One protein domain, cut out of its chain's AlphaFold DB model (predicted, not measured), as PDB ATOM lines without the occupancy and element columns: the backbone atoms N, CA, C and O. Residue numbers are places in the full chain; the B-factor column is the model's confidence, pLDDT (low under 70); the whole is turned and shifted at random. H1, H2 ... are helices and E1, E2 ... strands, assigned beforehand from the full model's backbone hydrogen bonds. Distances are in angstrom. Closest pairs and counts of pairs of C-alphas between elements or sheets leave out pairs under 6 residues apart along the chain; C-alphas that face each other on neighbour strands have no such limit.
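What this domain is: This is residues 3 to 36 and 125 to 214 of the 224 residues of an uncharacterized protein of Candidatus Berkelbacteria bacterium (UniProt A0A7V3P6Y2). Three sheets stand face to face in a flat stack, their strands running in nearly the same line: the sheet E1 E5 E8 E7 is in the middle, the small sheet E2 E3 E4 covers one face of it, and the sheet E6 E9 E10 E11 covers the other. The short helix H1 stands at the far end of the stack, beyond E10. The printed part has 124 residues with eleven named strands, E1 to E11, followed by one named helix, H1; the class is mostly strand. The sheet in the order E1 E5 E8 E7 is mixed, while E2 E3 E4 and E6 E9 E10 E11 are antiparallel. The whole is compact, with a radius of gyration of the C-alphas of 14.7 A, and spans 47 by 43 by 18 A.

How they stand to each other: E1, residues 3 to 5, is parallel to E5, residues 128 to 135; N 4 and O 129 are 2.9 A apart. E2, residues 11 to 13, E3, residues 19 to 25, and E4, residues 31 to 36, form a meander, each strand the antiparallel neighbour of the one before, with N 11 and O 21 at 2.9 A and N 22 and O 34 at 2.9 A. E8, residues 165 to 173, is antiparallel to E5, with N 130 and O 171 at 2.9 A, and forms a hairpin with E7, residues 152 to 160, with N 157 and O 168 at 2.8 A. E7 bends by 58 degrees at residue 155. The closest C-alphas of E4 and E7, those of Arg 31 and Ala 159, are 5.3 A apart. E6, residues 141 to 145, is antiparallel to E9, residues 178 to 185, with N 143 and O 182 at 2.9 A. E9 begins a second meander with E10, residues 188 to 196, and E11, residues 201 to 207; N 181 and O 192 are 2.8 A apart, as are N 191 and O 206. The closest C-alphas of E6 and E8, those of Gly 141 and Ser 165, are 5.7 A apart. H1, residues 208 to 213, is on the sheet E6 E9 E10 E11 at a height of 8.6 A and stands up from it; its closest C-alphas to E10 are those of Lys 208 and Glu 190, 5.1 A apart. In H1 every O i to N i+4 pair is within hydrogen-bond range.

Where its parts are: E1 begins at C-alpha 3, (-44.558, 23.144, -42.393). The longer strands are E10 at 25.3 A, E8 at 24.7 A, E7 at 23.7 A, E9 at 23.4 A and E5 at 22.1 A. H1 ends at C-alpha 213, (-13.021, 28.611, -37.589).

The domain as a whole: The C-alphas farthest apart, those of Pro 16 and Asn 213, are 47.1 A apart. Residues 37 to 124 are not printed, and C-alphas 36 and 125 are 20.0 A apart across this cut. Of the links printed whole, none is long. Mean pLDDT of the printed part is 93.8, and no printed residue is under 70.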
ATOM      1  N   HIS A   3     -45.022  23.405 -41.034       90.94
ATOM      2  CA  HIS A   3     -44.558  23.144 -42.393       90.94
ATOM      3  C   HIS A   3     -44.078  24.453 -43.008       90.94
ATOM      4  O   HIS A   3     -44.841  25.414 -43.066       90.94
ATOM      5  N   ILE A   4     -42.828  24.487 -43.462       92.31
ATOM      6  CA  ILE A   4     -42.223  25.695 -44.019       92.31
ATOM      7  C   ILE A   4     -41.637  25.370 -45.391       92.31
ATOM      8  O   ILE A   4     -40.806  24.472 -45.536       92.31
ATOM      9  N   MET A   5     -42.073  26.136 -46.391       92.50
ATOM     10  CA  MET A   5     -41.614  26.053 -47.774       92.50
ATOM     11  C   MET A   5     -40.723  27.260 -48.082       92.50
ATOM     12  O   MET A   5     -41.230  28.346 -48.350       92.50
ATOM     13  N   LEU A   6     -39.400  27.084 -48.006       93.69
ATOM     14  CA  LEU A   6     -38.417  28.109 -48.397       93.69
ATOM     15  C   LEU A   6     -37.855  27.883 -49.804       93.69
ATOM     16  O   LEU A   6     -37.243  28.781 -50.377       93.69
ATOM     17  N   SER A   7     -38.038  26.686 -50.350       92.31
ATOM     18  CA  SER A   7     -37.643  26.365 -51.713       92.31
ATOM     19  C   SER A   7     -38.725  26.756 -52.713       92.31
ATOM     20  O   SER A   7     -39.907  26.494 -52.502       92.31
ATOM     21  N   ASN A   8     -38.298  27.321 -53.843       89.31
ATOM     22  CA  ASN A   8     -39.164  27.563 -54.997       89.31
ATOM     23  C   ASN A   8     -39.167  26.389 -55.991       89.31
ATOM     24  O   ASN A   8     -39.918  26.424 -56.961       89.31
ATOM     25  N   ALA A   9     -38.303  25.388 -55.794       93.25
ATOM     26  CA  ALA A   9     -38.176  24.243 -56.692       93.25
ATOM     27  C   ALA A   9     -39.141  23.104 -56.335       93.25
ATOM     28  O   ALA A   9     -39.476  22.286 -57.193       93.25
ATOM     29  N   TRP A  10     -39.574  23.035 -55.072       94.12
ATOM     30  CA  TRP A  10     -40.574  22.073 -54.630       94.12
ATOM     31  C   TRP A  10     -41.983  22.550 -54.979       94.12
ATOM     32  O   TRP A  10     -42.415  23.627 -54.577       94.12
ATOM     33  N   GLU A  11     -42.733  21.699 -55.666       93.56
ATOM     34  CA  GLU A  11     -44.110  21.964 -56.067       93.56
ATOM     35  C   GLU A  11     -45.040  20.842 -55.614       93.56
ATOM     36  O   GLU A  11     -44.669  19.666 -55.584       93.56
ATOM     37  N   PHE A  12     -46.273  21.192 -55.256       94.12
ATOM     38  CA  PHE A  12     -47.301  20.191 -55.006       94.12
ATOM     39  C   PHE A  12     -47.984  19.805 -56.319       94.12
ATOM     40  O   PHE A  12     -48.435  20.670 -57.067       94.12
ATOM     41  N   GLY A  13     -48.129  18.505 -56.558       93.25
ATOM     42  CA  GLY A  13     -48.865  17.974 -57.702       93.25
ATOM     43  C   GLY A  13     -49.697  16.752 -57.333       93.25
ATOM     44  O   GLY A  13     -49.406  16.056 -56.356       93.25
ATOM     45  N   THR A  14     -50.717  16.462 -58.134       93.88
ATOM     46  CA  THR A  14     -51.636  15.331 -57.914       93.88
ATOM     47  C   THR A  14     -51.434  14.168 -58.880       93.88
ATOM     48  O   THR A  14     -51.992  13.105 -58.642       93.88
ATOM     49  N   ASP A  15     -50.631  14.338 -59.932       91.88
ATOM     50  CA  ASP A  15     -50.380  13.318 -60.956       91.88
ATOM     51  C   ASP A  15     -48.969  12.715 -60.802       91.88
ATOM     52  O   ASP A  15     -47.991  13.468 -60.722       91.88
ATOM     53  N   PRO A  16     -48.793  11.384 -60.678       91.62
ATOM     54  CA  PRO A  16     -49.818  10.323 -60.657       91.62
ATOM     55  C   PRO A  16     -50.528  10.123 -59.307       91.62
ATOM     56  O   PRO A  16     -51.479   9.352 -59.216       91.62
ATOM     57  N   PHE A  17     -50.064  10.777 -58.243       93.94
ATOM     58  CA  PHE A  17     -50.709  10.800 -56.924       93.94
ATOM     59  C   PHE A  17     -50.351  12.098 -56.176       93.94
ATOM     60  O   PHE A  17     -49.390  12.766 -56.552       93.94
ATOM     61  N   PRO A  18     -51.060  12.492 -55.108       95.06
ATOM     62  CA  PRO A  18     -50.706  13.679 -54.327       95.06
ATOM     63  C   PRO A  18     -49.294  13.593 -53.717       95.06
ATOM     64  O   PRO A  18     -48.977  12.672 -52.964       95.06
ATOM     65  N   ALA A  19     -48.415  14.538 -54.056       95.50
ATOM     66  CA  ALA A  19     -47.052  14.610 -53.528       95.50
ATOM     67  C   ALA A  19     -46.435  16.000 -53.722       95.50
ATOM     68  O   ALA A  19     -46.752  16.700 -54.687       95.50
ATOM     69  N   TYR A  20     -45.486  16.353 -52.857       95.25
ATOM     70  CA  TYR A  20     -44.497  17.377 -53.188       95.25
ATOM     71  C   TYR A  20     -43.425  16.766 -54.077       95.25
ATOM     72  O   TYR A  20     -42.971  15.656 -53.809       95.25
ATOM     73  N   ARG A  21     -43.030  17.467 -55.132       95.69
ATOM     74  CA  ARG A  21     -42.054  17.017 -56.123       95.69
ATOM     75  C   ARG A  21     -41.015  18.087 -56.348       95.69
ATOM     76  O   ARG A  21     -41.316  19.271 -56.274       95.69
ATOM     77  N   VAL A  22     -39.822  17.640 -56.688       96.12
ATOM     78  CA  VAL A  22     -38.769  18.485 -57.224       96.12
ATOM     79  C   VAL A  22     -38.189  17.795 -58.447       96.12
ATOM     80  O   VAL A  22     -38.051  16.569 -58.491       96.12
ATOM     81  N   ASN A  23     -37.884  18.585 -59.467       95.38
ATOM     82  CA  ASN A  23     -37.266  18.111 -60.694       95.38
ATOM     83  C   ASN A  23     -36.181  19.101 -61.099       95.38
ATOM     84  O   ASN A  23     -36.454  20.115 -61.739       95.38
ATOM     85  N   LEU A  24     -34.947  18.793 -60.718       95.00
ATOM     86  CA  LEU A  24     -33.792  19.599 -61.070       95.00
ATOM     87  C   LEU A  24     -33.251  19.129 -62.418       95.00
ATOM     88  O   LEU A  24     -33.005  17.939 -62.609       95.00
ATOM     89  N   VAL A  25     -33.061  20.051 -63.365       92.38
ATOM     90  CA  VAL A  25     -32.554  19.747 -64.712       92.38
ATOM     91  C   VAL A  25     -31.506  20.782 -65.114       92.38
ATOM     92  O   VAL A  25     -31.834  21.918 -65.431       92.38
ATOM     93  N   TYR A  26     -30.246  20.360 -65.176       89.12
ATOM     94  CA  TYR A  26     -29.100  21.194 -65.536       89.12
ATOM     95  C   TYR A  26     -28.394  20.639 -66.778       89.12
ATOM     96  O   TYR A  26     -27.245  20.221 -66.742       89.12
ATOM     97  N   GLY A  27     -29.069  20.624 -67.926       81.62
ATOM     98  CA  GLY A  27     -28.529  20.078 -69.178       81.62
ATOM     99  C   GLY A  27     -28.877  18.603 -69.415       81.62
ATOM    100  O   GLY A  27     -29.655  17.997 -68.681       81.62
ATOM    101  N   ARG A  28     -28.326  18.012 -70.486       76.38
ATOM    102  CA  ARG A  28     -28.887  16.799 -71.124       76.38
ATOM    103  C   ARG A  28     -28.967  15.558 -70.220       76.38
ATOM    104  O   ARG A  28     -29.965  14.850 -70.273       76.38
ATOM    105  N   ASN A  29     -27.952  15.321 -69.384       76.50
ATOM    106  CA  ASN A  29     -27.839  14.121 -68.533       76.50
ATOM    107  C   ASN A  29     -27.662  14.450 -67.040       76.50
ATOM    108  O   ASN A  29     -27.209  13.610 -66.267       76.50
ATOM    109  N   LYS A  30     -27.954  15.685 -66.633       86.25
ATOM    110  CA  LYS A  30     -27.736  16.165 -65.267       86.25
ATOM    111  C   LYS A  30     -29.070  16.574 -64.682       86.25
ATOM    112  O   LYS A  30     -29.409  17.750 -64.622       86.25
ATOM    113  N   ARG A  31     -29.857  15.565 -64.342       92.50
ATOM    114  CA  ARG A  31     -31.181  15.744 -63.772       92.50
ATOM    115  C   ARG A  31     -31.360  14.811 -62.600       92.50
ATOM    116  O   ARG A  31     -30.847  13.694 -62.637       92.50
ATOM    117  N   ASP A  32     -32.119  15.267 -61.628       95.62
ATOM    118  CA  ASP A  32     -32.521  14.471 -60.486       95.62
ATOM    119  C   ASP A  32     -33.961  14.822 -60.117       95.62
ATOM    120  O   ASP A  32     -34.446  15.922 -60.408       95.62
ATOM    121  N   ARG A  33     -34.680  13.842 -59.579       94.75
ATOM    122  CA  ARG A  33     -36.104  13.951 -59.280       94.75
ATOM    123  C   ARG A  33     -36.406  13.232 -57.991       94.75
ATOM    124  O   ARG A  33     -36.161  12.036 -57.875       94.75
ATOM    125  N   GLU A  34     -37.053  13.939 -57.084       96.00
ATOM    126  CA  GLU A  34     -37.515  13.369 -55.830       96.00
ATOM    127  C   GLU A  34     -38.940  13.797 -55.524       96.00
ATOM    128  O   GLU A  34     -39.460  14.781 -56.060       96.00
ATOM    129  N   PHE A  35     -39.584  13.028 -54.652       95.06
ATOM    130  CA  PHE A  35     -40.925  13.340 -54.191       95.06
ATOM    131  C   PHE A  35     -41.151  12.937 -52.733       95.06
ATOM    132  O   PHE A  35     -40.595  11.950 -52.241       95.06
ATOM    133  N   LEU A  36     -42.021  13.689 -52.057       95.25
ATOM    134  CA  LEU A  36     -42.602  13.350 -50.764       95.25
ATOM    135  C   LEU A  36     -44.106  13.104 -50.945       95.25
ATOM    136  O   LEU A  36     -44.865  14.059 -51.137       95.25
ATOM    137  N   THR A 125     -45.587  17.369 -31.411       86.81
ATOM    138  CA  THR A 125     -44.201  17.819 -31.320       86.81
ATOM    139  C   THR A 125     -44.050  19.206 -31.942       86.81
ATOM    140  O   THR A 125     -44.669  19.532 -32.966       86.81
ATOM    141  N   ASN A 126     -43.157  20.012 -31.367       90.38
ATOM    142  CA  ASN A 126     -42.765  21.299 -31.939       90.38
ATOM    143  C   ASN A 126     -41.738  21.134 -33.075       90.38
ATOM    144  O   ASN A 126     -40.783  21.896 -33.181       90.38
ATOM    145  N   ARG A 127     -41.879  20.087 -33.893       93.88
ATOM    146  CA  ARG A 127     -41.007  19.849 -35.046       93.88
ATOM    147  C   ARG A 127     -41.416  20.718 -36.229       93.88
ATOM    148  O   ARG A 127     -42.588  21.086 -36.372       93.88
ATOM    149  N   CYS A 128     -40.456  20.978 -37.104       94.94
ATOM    150  CA  CYS A 128     -40.632  21.651 -38.379       94.94
ATOM    151  C   CYS A 128     -40.303  20.693 -39.528       94.94
ATOM    152  O   CYS A 128     -39.215  20.121 -39.573       94.94
ATOM    153  N   LEU A 129     -41.232  20.548 -40.472       96.25
ATOM    154  CA  LEU A 129     -40.964  19.988 -41.791       96.25
ATOM    155  C   LEU A 129     -40.545  21.134 -42.715       96.25
ATOM    156  O   LEU A 129     -41.380  21.955 -43.100       96.25
ATOM    157  N   LEU A 130     -39.258  21.195 -43.039       97.00
ATOM    158  CA  LEU A 130     -38.661  22.261 -43.833       97.00
ATOM    159  C   LEU A 130     -38.310  21.759 -45.237       97.00
ATOM    160  O   LEU A 130     -37.597  20.768 -45.390       97.00
ATOM    161  N   PHE A 131     -38.772  22.492 -46.245       96.94
ATOM    162  CA  PHE A 131     -38.363  22.358 -47.639       96.94
ATOM    163  C   PHE A 131     -37.438  23.521 -47.976       96.94
ATOM    164  O   PHE A 131     -37.859  24.681 -47.960       96.94
ATOM    165  N   VAL A 132     -36.175  23.229 -48.252       97.62
ATOM    166  CA  VAL A 132     -35.143  24.249 -48.444       97.62
ATOM    167  C   VAL A 132     -34.094  23.755 -49.425       97.62
ATOM    168  O   VAL A 132     -33.796  22.563 -49.481       97.62
ATOM    169  N   GLY A 133     -33.503  24.678 -50.166       95.69
ATOM    170  CA  GLY A 133     -32.390  24.381 -51.043       95.69
ATOM    171  C   GLY A 133     -31.498  25.584 -51.255       95.69
ATOM    172  O   GLY A 133     -31.816  26.712 -50.868       95.69
ATOM    173  N   CYS A 134     -30.357  25.311 -51.870       95.12
ATOM    174  CA  CYS A 134     -29.380  26.310 -52.261       95.12
ATOM    175  C   CYS A 134     -28.890  26.013 -53.679       95.12
ATOM    176  O   CYS A 134     -28.729  24.855 -54.075       95.12
ATOM    177  N   ALA A 135     -28.616  27.079 -54.426       93.00
ATOM    178  CA  ALA A 135     -27.897  27.002 -55.687       93.00
ATOM    179  C   ALA A 135     -26.381  27.091 -55.444       93.00
ATOM    180  O   ALA A 135     -25.917  27.773 -54.525       93.00
ATOM    181  N   GLY A 136     -25.620  26.389 -56.276       89.88
ATOM    182  CA  GLY A 136     -24.170  26.503 -56.370       89.88
ATOM    183  C   GLY A 136     -23.743  27.822 -57.017       89.88
ATOM    184  O   GLY A 136     -24.513  28.448 -57.748       89.88
ATOM    185  N   GLY A 137     -22.496  28.224 -56.783       87.38
ATOM    186  CA  GLY A 137     -21.889  29.356 -57.481       87.38
ATOM    187  C   GLY A 137     -21.568  29.044 -58.950       87.38
ATOM    188  O   GLY A 137     -21.510  27.883 -59.368       87.38
ATOM    189  N   PHE A 138     -21.303  30.089 -59.745       88.56
ATOM    190  CA  PHE A 138     -20.900  29.926 -61.147       88.56
ATOM    191  C   PHE A 138     -19.623  29.086 -61.261       88.56
ATOM    192  O   PHE A 138     -18.598  29.407 -60.649       88.56
ATOM    193  N   ARG A 139     -19.683  28.032 -62.082       87.81
ATOM    194  CA  ARG A 139     -18.626  27.013 -62.208       87.81
ATOM    195  C   ARG A 139     -18.215  26.411 -60.865       87.81
ATOM    196  O   ARG A 139     -17.032  26.246 -60.580       87.81
ATOM    197  N   GLY A 140     -19.208  26.099 -60.046       89.62
ATOM    198  CA  GLY A 140     -19.015  25.473 -58.754       89.62
ATOM    199  C   GLY A 140     -20.140  24.518 -58.385       89.62
ATOM    200  O   GLY A 140     -20.815  23.952 -59.247       89.62
ATOM    201  N   GLY A 141     -20.288  24.298 -57.087       93.06
ATOM    202  CA  GLY A 141     -21.097  23.233 -56.522       93.06
ATOM    203  C   GLY A 141     -21.872  23.690 -55.301       93.06
ATOM    204  O   GLY A 141     -21.610  24.741 -54.718       93.06
ATOM    205  N   VAL A 142     -22.818  22.854 -54.898       95.31
ATOM    206  CA  VAL A 142     -23.490  22.958 -53.609       95.31
ATOM    207  C   VAL A 142     -23.548  21.581 -52.968       95.31
ATOM    208  O   VAL A 142     -23.735  20.571 -53.648       95.31
ATOM    209  N   SER A 143     -23.365  21.533 -51.655       95.00
ATOM    210  CA  SER A 143     -23.451  20.301 -50.877       95.00
ATOM    211  C   SER A 143     -24.073  20.563 -49.511       95.00
ATOM    212  O   SER A 143     -23.975  21.664 -48.972       95.00
ATOM    213  N   VAL A 144     -24.717  19.543 -48.946       97.19
ATOM    214  CA  VAL A 144     -25.170  19.582 -47.553       97.19
ATOM    215  C   VAL A 144     -23.975  19.293 -46.647       97.19
ATOM    216  O   VAL A 144     -23.320  18.257 -46.783       97.19
ATOM    217  N   LEU A 145     -23.706  20.196 -45.710       95.88
ATOM    218  CA  LEU A 145     -22.637  20.063 -44.730       95.88
ATOM    219  C   LEU A 145     -23.095  19.206 -43.551       95.88
ATOM    220  O   LEU A 145     -24.030  19.563 -42.832       95.88
ATOM    221  N   LYS A 146     -22.424  18.071 -43.339       93.75
ATOM    222  CA  LYS A 146     -22.776  17.120 -42.272       93.75
ATOM    223  C   LYS A 146     -22.543  17.695 -40.874       93.75
ATOM    224  O   LYS A 146     -23.344  17.463 -39.983       93.75
ATOM    225  N   ASP A 147     -21.479  18.467 -40.698       91.62
ATOM    226  CA  ASP A 147     -21.088  19.117 -39.442       91.62
ATOM    227  C   ASP A 147     -22.012  20.279 -39.034       91.62
ATOM    228  O   ASP A 147     -22.021  20.681 -37.874       91.62
ATOM    229  N   GLY A 148     -22.798  20.819 -39.971       92.19
ATOM    230  CA  GLY A 148     -23.832  21.826 -39.706       92.19
ATOM    231  C   GLY A 148     -25.263  21.295 -39.770       92.19
ATOM    232  O   GLY A 148     -26.211  22.069 -39.602       92.19
ATOM    233  N   THR A 149     -25.438  19.996 -40.033       97.00
ATOM    234  CA  THR A 149     -26.752  19.374 -40.210       97.00
ATOM    235  C   THR A 149     -27.019  18.365 -39.105       97.00
ATOM    236  O   THR A 149     -26.492  17.258 -39.110       97.00
ATOM    237  N   THR A 150     -27.878  18.751 -38.169       97.50
ATOM    238  CA  THR A 150     -28.342  17.911 -37.054       97.50
ATOM    239  C   THR A 150     -29.769  17.401 -37.263       97.50
ATOM    240  O   THR A 150     -30.209  16.489 -36.568       97.50
ATOM    241  N   GLY A 151     -30.486  17.964 -38.240       95.88
ATOM    242  CA  GLY A 151     -31.813  17.527 -38.657       95.88
ATOM    243  C   GLY A 151     -31.845  16.164 -39.343       95.88
ATOM    244  O   GLY A 151     -30.863  15.702 -39.925       95.88
ATOM    245  N   THR A 152     -33.025  15.543 -39.363       95.94
ATOM    246  CA  THR A 152     -33.245  14.302 -40.116       95.94
ATOM    247  C   THR A 152     -33.624  14.620 -41.556       95.94
ATOM    248  O   THR A 152     -34.750  15.031 -41.840       95.94
ATOM    249  N   ILE A 153     -32.693  14.408 -42.485       95.81
ATOM    250  CA  ILE A 153     -32.964  14.535 -43.920       95.81
ATOM    251  C   ILE A 153     -33.907  13.411 -44.359       95.81
ATOM    252  O   ILE A 153     -33.609  12.229 -44.197       95.81
ATOM    253  N   LEU A 154     -35.043  13.791 -44.938       95.06
ATOM    254  CA  LEU A 154     -36.036  12.864 -45.474       95.06
ATOM    255  C   LEU A 154     -35.767  12.561 -46.947       95.06
ATOM    256  O   LEU A 154     -35.855  11.410 -47.369       95.06
ATOM    257  N   LYS A 155     -35.462  13.604 -47.726       95.50
ATOM    258  CA  LYS A 155     -35.213  13.544 -49.169       95.50
ATOM    259  C   LYS A 155     -34.182  14.590 -49.566       95.50
ATOM    260  O   LYS A 155     -34.240  15.705 -49.058       95.50
ATOM    261  N   THR A 156     -33.318  14.238 -50.509       96.31
ATOM    262  CA  THR A 156     -32.340  15.141 -51.125       96.31
ATOM    263  C   THR A 156     -32.432  14.980 -52.628       96.31
ATOM    264  O   THR A 156     -32.388  13.854 -53.108       96.31
ATOM    265  N   CYS A 157     -32.526  16.088 -53.347       96.56
ATOM    266  CA  CYS A 157     -32.437  16.135 -54.793       96.56
ATOM    267  C   CYS A 157     -31.283  17.048 -55.186       96.56
ATOM    268  O   CYS A 157     -31.235  18.198 -54.748       96.56
ATOM    269  N   SER A 158     -30.364  16.557 -56.009       95.81
ATOM    270  CA  SER A 158     -29.173  17.308 -56.399       95.81
ATOM    271  C   SER A 158     -28.884  17.125 -57.879       95.81
ATOM    272  O   SER A 158     -28.719  16.008 -58.366       95.81
ATOM    273  N   ALA A 159     -28.744  18.229 -58.605       95.00
ATOM    274  CA  ALA A 159     -28.307  18.195 -59.993       95.00
ATOM    275  C   ALA A 159     -27.432  19.405 -60.322       95.00
ATOM    276  O   ALA A 159     -27.485  20.441 -59.665       95.00
ATOM    277  N   GLY A 160     -26.608  19.269 -61.358       92.88
ATOM    278  CA  GLY A 160     -25.730  20.345 -61.792       92.88
ATOM    279  C   GLY A 160     -24.911  20.002 -63.026       92.88
ATOM    280  O   GLY A 160     -24.684  18.833 -63.346       92.88
ATOM    281  N   ASN A 161     -24.457  21.039 -63.716       90.19
ATOM    282  CA  ASN A 161     -23.518  20.986 -64.825       90.19
ATOM    283  C   ASN A 161     -22.244  21.777 -64.502       90.19
ATOM    284  O   ASN A 161     -21.966  22.109 -63.356       90.19
ATOM    285  N   ALA A 162     -21.443  22.045 -65.531       86.25
ATOM    286  CA  ALA A 162     -20.177  22.748 -65.385       86.25
ATOM    287  C   ALA A 162     -20.313  24.209 -64.928       86.25
ATOM    288  O   ALA A 162     -19.312  24.778 -64.510       86.25
ATOM    289  N   CYS A 163     -21.488  24.830 -65.045       88.44
ATOM    290  CA  CYS A 163     -21.701  26.245 -64.743       88.44
ATOM    291  C   CYS A 163     -22.641  26.471 -63.557       88.44
ATOM    292  O   CYS A 163     -22.464  27.462 -62.859       88.44
ATOM    293  N   GLU A 164     -23.607  25.583 -63.336       90.44
ATOM    294  CA  GLU A 164     -24.680  25.752 -62.359       90.44
ATOM    295  C   GLU A 164     -25.012  24.423 -61.688       90.44
ATOM    296  O   GLU A 164     -24.967  23.361 -62.313       90.44
ATOM    297  N   SER A 165     -25.396  24.480 -60.421       93.50
ATOM    298  CA  SER A 165     -25.898  23.333 -59.672       93.50
ATOM    299  C   SER A 165     -26.899  23.789 -58.620       93.50
ATOM    300  O   SER A 165     -26.935  24.963 -58.256       93.50
ATOM    301  N   SER A 166     -27.718  22.874 -58.123       95.31
ATOM    302  CA  SER A 166     -28.534  23.103 -56.936       95.31
ATOM    303  C   SER A 166     -28.720  21.815 -56.147       95.31
ATOM    304  O   SER A 166     -28.545  20.702 -56.654       95.31
ATOM    305  N   THR A 167     -29.022  21.981 -54.865       96.94
ATOM    306  CA  THR A 167     -29.428  20.899 -53.976       96.94
ATOM    307  C   THR A 167     -30.639  21.351 -53.188       96.94
ATOM    308  O   THR A 167     -30.621  22.400 -52.548       96.94
ATOM    309  N   GLU A 168     -31.671  20.523 -53.233       97.56
ATOM    310  CA  GLU A 168     -32.972  20.721 -52.618       97.56
ATOM    311  C   GLU A 168     -33.213  19.599 -51.614       97.56
ATOM    312  O   GLU A 168     -32.984  18.424 -51.904       97.56
ATOM    313  N   VAL A 169     -33.664  19.945 -50.415       97.56
ATOM    314  CA  VAL A 169     -33.782  19.010 -49.298       97.56
ATOM    315  C   VAL A 169     -35.130  19.176 -48.615       97.56
ATOM    316  O   VAL A 169     -35.622  20.288 -48.415       97.56
ATOM    317  N   ILE A 170     -35.697  18.046 -48.210       97.19
ATOM    318  CA  ILE A 170     -36.753  17.995 -47.206       97.19
ATOM    319  C   ILE A 170     -36.123  17.478 -45.921       97.19
ATOM    320  O   ILE A 170     -35.596  16.363 -45.891       97.19
ATOM    321  N   VAL A 171     -36.190  18.271 -44.859       97.31
ATOM    322  CA  VAL A 171     -35.603  17.947 -43.559       97.31
ATOM    323  C   VAL A 171     -36.642  18.100 -42.454       97.31
ATOM    324  O   VAL A 171     -37.470  19.011 -42.470       97.31
ATOM    325  N   LEU A 172     -36.608  17.182 -41.493       96.75
ATOM    326  CA  LEU A 172     -37.355  17.284 -40.250       96.75
ATOM    327  C   LEU A 172     -36.426  17.824 -39.156       96.75
ATOM    328  O   LEU A 172     -35.379  17.229 -38.893       96.75
ATOM    329  N   LEU A 173     -36.819  18.937 -38.540       97.69
ATOM    330  CA  LEU A 173     -36.053  19.634 -37.507       97.69
ATOM    331  C   LEU A 173     -36.820  19.657 -36.184       97.69
ATOM    332  O   LEU A 173     -37.977  20.077 -36.131       97.69
ATOM    333  N   GLU A 174     -36.169  19.242 -35.107       96.44
ATOM    334  CA  GLU A 174     -36.555  19.576 -33.735       96.44
ATOM    335  C   GLU A 174     -36.033  20.968 -33.347       96.44
ATOM    336  O   GLU A 174     -35.120  21.476 -34.004       96.44
ATOM    337  N   PRO A 175     -36.618  21.639 -32.336       96.75
ATOM    338  CA  PRO A 175     -36.111  22.931 -31.884       96.75
ATOM    339  C   PRO A 175     -34.616  22.856 -31.541       96.75
ATOM    340  O   PRO A 175     -34.182  21.958 -30.825       96.75
ATOM    341  N   GLY A 176     -33.830  23.786 -32.083       96.44
ATOM    342  CA  GLY A 176     -32.370  23.823 -31.990       96.44
ATOM    343  C   GLY A 176     -31.631  23.018 -33.065       96.44
ATOM    344  O   GLY A 176     -30.416  23.163 -33.188       96.44
ATOM    345  N   GLN A 177     -32.317  22.198 -33.870       98.00
ATOM    346  CA  GLN A 177     -31.685  21.479 -34.977       98.00
ATOM    347  C   GLN A 177     -31.557  22.348 -36.229       98.00
ATOM    348  O   GLN A 177     -32.370  23.241 -36.490       98.00
ATOM    349  N   SER A 178     -30.547  22.035 -37.037       97.94
ATOM    350  CA  SER A 178     -30.215  22.782 -38.243       97.94
ATOM    351  C   SER A 178     -29.953  21.897 -39.456       97.94
ATOM    352  O   SER A 178     -29.695  20.696 -39.346       97.94
ATOM    353  N   ILE A 179     -29.986  22.532 -40.626       98.38
ATOM    354  CA  ILE A 179     -29.406  22.048 -41.877       98.38
ATOM    355  C   ILE A 179     -28.469  23.120 -42.432       98.38
ATOM    356  O   ILE A 179     -28.786  24.309 -42.375       98.38
ATOM    357  N   ALA A 180     -27.322  22.708 -42.964       97.88
ATOM    358  CA  ALA A 180     -26.341  23.618 -43.538       97.88
ATOM    359  C   ALA A 180     -25.994  23.235 -44.978       97.88
ATOM    360  O   ALA A 180     -25.821  22.058 -45.299       97.88
ATOM    361  N   PHE A 181     -25.856  24.242 -45.831       97.81
ATOM    362  CA  PHE A 181     -25.429  24.112 -47.218       97.81
ATOM    363  C   PHE A 181     -24.123  24.859 -47.408       97.81
ATOM    364  O   PHE A 181     -24.026  26.019 -47.025       97.81
ATOM    365  N   TRP A 182     -23.156  24.225 -48.052       97.06
ATOM    366  CA  TRP A 182     -21.978  24.896 -48.576       97.06
ATOM    367  C   TRP A 182     -22.156  25.094 -50.070       97.06
ATOM    368  O   TRP A 182     -22.340  24.119 -50.802       97.06
ATOM    369  N   THR A 183     -22.110  26.345 -50.505       96.12
ATOM    370  CA  THR A 183     -22.060  26.721 -51.913       96.12
ATOM    371  C   THR A 183     -20.678  27.265 -52.230       96.12
ATOM    372  O   THR A 183     -20.135  28.098 -51.507       96.12
ATOM    373  N   HIS A 184     -20.092  26.775 -53.313       94.88
ATOM    374  CA  HIS A 184     -18.794  27.227 -53.784       94.88
ATOM    375  C   HIS A 184     -18.848  27.495 -55.287       94.88
ATOM    376  O   HIS A 184     -19.721  26.989 -55.995       94.88
ATOM    377  N   GLY A 185     -17.905  28.277 -55.795       92.31
ATOM    378  CA  GLY A 185     -17.769  28.625 -57.203       92.31
ATOM    379  C   GLY A 185     -16.668  29.652 -57.416       92.31
ATOM    380  O   GLY A 185     -15.899  29.961 -56.512       92.31
ATOM    381  N   ARG A 186     -16.583  30.207 -58.627       90.12
ATOM    382  CA  ARG A 186     -15.504  31.144 -58.986       90.12
ATOM    383  C   ARG A 186     -15.446  32.394 -58.092       90.12
ATOM    384  O   ARG A 186     -14.371  32.956 -57.913       90.12
ATOM    385  N   HIS A 187     -16.595  32.834 -57.588       86.50
ATOM    386  CA  HIS A 187     -16.755  34.067 -56.805       86.50
ATOM    387  C   HIS A 187     -17.581  33.851 -55.534       86.50
ATOM    388  O   HIS A 187     -18.100  34.807 -54.968       86.50
ATOM    389  N   THR A 188     -17.763  32.600 -55.124       87.50
ATOM    390  CA  THR A 188     -18.662  32.240 -54.029       87.50
ATOM    391  C   THR A 188     -17.995  31.144 -53.229       87.50
ATOM    392  O   THR A 188     -17.510  30.179 -53.816       87.50
ATOM    393  N   ASP A 189     -17.959  31.300 -51.914       94.31
ATOM    394  CA  ASP A 189     -17.504  30.266 -50.990       94.31
ATOM    395  C   ASP A 189     -18.180  30.500 -49.637       94.31
ATOM    396  O   ASP A 189     -17.634  31.116 -48.720       94.31
ATOM    397  N   GLU A 190     -19.449  30.110 -49.573       96.06
ATOM    398  CA  GLU A 190     -20.401  30.547 -48.557       96.06
ATOM    399  C   GLU A 190     -21.121  29.353 -47.939       96.06
ATOM    400  O   GLU A 190     -21.417  28.349 -48.594       96.06
ATOM    401  N   VAL A 191     -21.453  29.481 -46.661       97.00
ATOM    402  CA  VAL A 191     -22.241  28.519 -45.909       97.00
ATOM    403  C   VAL A 191     -23.544  29.163 -45.460       97.00
ATOM    404  O   VAL A 191     -23.560  30.214 -44.821       97.00
ATOM    405  N   TYR A 192     -24.650  28.494 -45.765       97.31
ATOM    406  CA  TYR A 192     -25.991  28.872 -45.343       97.31
ATOM    407  C   TYR A 192     -26.507  27.856 -44.334       97.31
ATOM    408  O   TYR A 192     -26.704  26.691 -44.680       97.31
ATOM    409  N   GLN A 193     -26.762  28.293 -43.104       97.62
ATOM    410  CA  GLN A 193     -27.325  27.456 -42.048       97.62
ATOM    411  C   GLN A 193     -28.759  27.886 -41.747       97.62
ATOM    412  O   GLN A 193     -29.026  29.059 -41.497       97.62
ATOM    413  N   TYR A 194     -29.671  26.921 -41.732       98.31
ATOM    414  CA  TYR A 194     -31.074  27.105 -41.388       98.31
ATOM    415  C   TYR A 194     -31.352  26.355 -40.091       98.31
ATOM    416  O   TYR A 194     -31.181  25.137 -40.047       98.31
ATOM    417  N   THR A 195     -31.763  27.068 -39.046       98.12
ATOM    418  CA  THR A 195     -32.011  26.504 -37.712       98.12
ATOM    419  C   THR A 195     -33.463  26.710 -37.328       98.12
ATOM    420  O   THR A 195     -33.990  27.812 -37.447       98.12
ATOM    421  N   TRP A 196     -34.122  25.657 -36.860       98.00
ATOM    422  CA  TRP A 196     -35.477  25.765 -36.333       98.00
ATOM    423  C   TRP A 196     -35.424  26.158 -34.855       98.00
ATOM    424  O   TRP A 196     -34.972  25.367 -34.035       98.00
ATOM    425  N   ASN A 197     -35.899  27.350 -34.486       96.12
ATOM    426  CA  ASN A 197     -35.864  27.812 -33.087       96.12
ATOM    427  C   ASN A 197     -37.119  27.421 -32.274       96.12
ATOM    428  O   ASN A 197     -37.236  27.758 -31.099       96.12
ATOM    429  N   GLY A 198     -38.064  26.700 -32.886       93.50
ATOM    430  CA  GLY A 198     -39.354  26.357 -32.279       93.50
ATOM    431  C   GLY A 198     -40.498  27.307 -32.645       93.50
ATOM    432  O   GLY A 198     -41.653  26.998 -32.349       93.50
ATOM    433  N   VAL A 199     -40.207  28.427 -33.309       92.75
ATOM    434  CA  VAL A 199     -41.193  29.415 -33.766       92.75
ATOM    435  C   VAL A 199     -41.026  29.703 -35.256       92.75
ATOM    436  O   VAL A 199     -42.008  29.635 -35.999       92.75
ATOM    437  N   GLU A 200     -39.801  29.955 -35.698       94.62
ATOM    438  CA  GLU A 200     -39.429  30.253 -37.078       94.62
ATOM    439  C   GLU A 200     -38.094  29.596 -37.466       94.62
ATOM    440  O   GLU A 200     -37.399  28.988 -36.647       94.62
ATOM    441  N   VAL A 201     -37.764  29.678 -38.757       97.00
ATOM    442  CA  VAL A 201     -36.474  29.217 -39.276       97.00
ATOM    443  C   VAL A 201     -35.532  30.406 -39.353       97.00
ATOM    444  O   VAL A 201     -35.713  31.301 -40.175       97.00
ATOM    445  N   GLU A 202     -34.497  30.379 -38.526       97.25
ATOM    446  CA  GLU A 202     -33.413  31.349 -38.563       97.25
ATOM    447  C   GLU A 202     -32.422  30.967 -39.660       97.25
ATOM    448  O   GLU A 202     -31.882  29.858 -39.669       97.25
ATOM    449  N   LYS A 203     -32.158  31.901 -40.577       97.00
ATOM    450  CA  LYS A 203     -31.133  31.753 -41.611       97.00
ATOM    451  C   LYS A 203     -29.884  32.535 -41.209       97.00
ATOM    452  O   LYS A 203     -29.937  33.755 -41.082       97.00
ATOM    453  N   LYS A 204     -28.754  31.842 -41.082       96.38
ATOM    454  CA  LYS A 204     -27.422  32.439 -40.927       96.38
ATOM    455  C   LYS A 204     -26.591  32.206 -42.184       96.38
ATOM    456  O   LYS A 204     -26.765  31.203 -42.879       96.38
ATOM    457  N   HIS A 205     -25.714  33.155 -42.468       95.19
ATOM    458  CA  HIS A 205     -24.812  33.144 -43.609       95.19
ATOM    459  C   HIS A 205     -23.392  33.396 -43.110       95.19
ATOM    460  O   HIS A 205     -23.185  34.288 -42.290       95.19
ATOM    461  N   PHE A 206     -22.451  32.607 -43.611       95.44
ATOM    462  CA  PHE A 206     -21.035  32.671 -43.276       95.44
ATOM    463  C   PHE A 206     -20.222  32.544 -44.557       95.44
ATOM    464  O   PHE A 206     -20.616  31.815 -45.468       95.44
ATOM    465  N   SER A 207     -19.048  33.155 -44.608       95.38
ATOM    466  CA  SER A 207     -18.009  32.677 -45.518       95.38
ATOM    467  C   SER A 207     -17.510  31.297 -45.068       95.38
ATOM    468  O   SER A 207     -17.611  30.924 -43.893       95.38
ATOM    469  N   LYS A 208     -16.947  30.510 -45.988       93.88
ATOM    470  CA  LYS A 208     -16.391  29.195 -45.645       93.88
ATOM    471  C   LYS A 208     -15.267  29.258 -44.591       93.88
ATOM    472  O   LYS A 208     -15.303  28.430 -43.681       93.88
ATOM    473  N   PRO A 209     -14.331  30.231 -44.618       93.19
ATOM    474  CA  PRO A 209     -13.323  30.362 -43.563       93.19
ATOM    475  C   PRO A 209     -13.910  30.682 -42.181       93.19
ATOM    476  O   PRO A 209     -13.462  30.121 -41.185       93.19
ATOM    477  N   GLU A 210     -14.925  31.548 -42.098       94.19
ATOM    478  CA  GLU A 210     -15.619  31.827 -40.829       94.19
ATOM    479  C   GLU A 210     -16.302  30.570 -40.287       94.19
ATOM    480  O   GLU A 210     -16.234  30.286 -39.092       94.19
ATOM    481  N   TRP A 211     -16.931  29.791 -41.173       94.56
ATOM    482  CA  TRP A 211     -17.554  28.527 -40.803       94.56
ATOM    483  C   TRP A 211     -16.539  27.547 -40.220       94.56
ATOM    484  O   TRP A 211     -16.794  26.963 -39.169       94.56
ATOM    485  N   ASP A 212     -15.392  27.369 -40.869       92.25
ATOM    486  CA  ASP A 212     -14.381  26.402 -40.433       92.25
ATOM    487  C   ASP A 212     -13.734  26.793 -39.097       92.25
ATOM    488  O   ASP A 212     -13.442  25.923 -38.278       92.25
ATOM    489  N   ASN A 213     -13.611  28.094 -38.825       89.75
ATOM    490  CA  ASN A 213     -13.021  28.611 -37.589       89.75
ATOM    491  C   ASN A 213     -14.023  28.785 -36.433       89.75
ATOM    492  O   ASN A 213     -13.627  29.177 -35.340       89.75
ATOM    493  N   ARG A 214     -15.311  28.470 -36.623       83.00
ATOM    494  CA  ARG A 214     -16.374  28.742 -35.631       83.00
ATOM    495  C   ARG A 214     -16.201  28.047 -34.274       83.00
ATOM    496  O   ARG A 214     -16.811  28.473 -33.300       83.00
TER     497      ARG A 214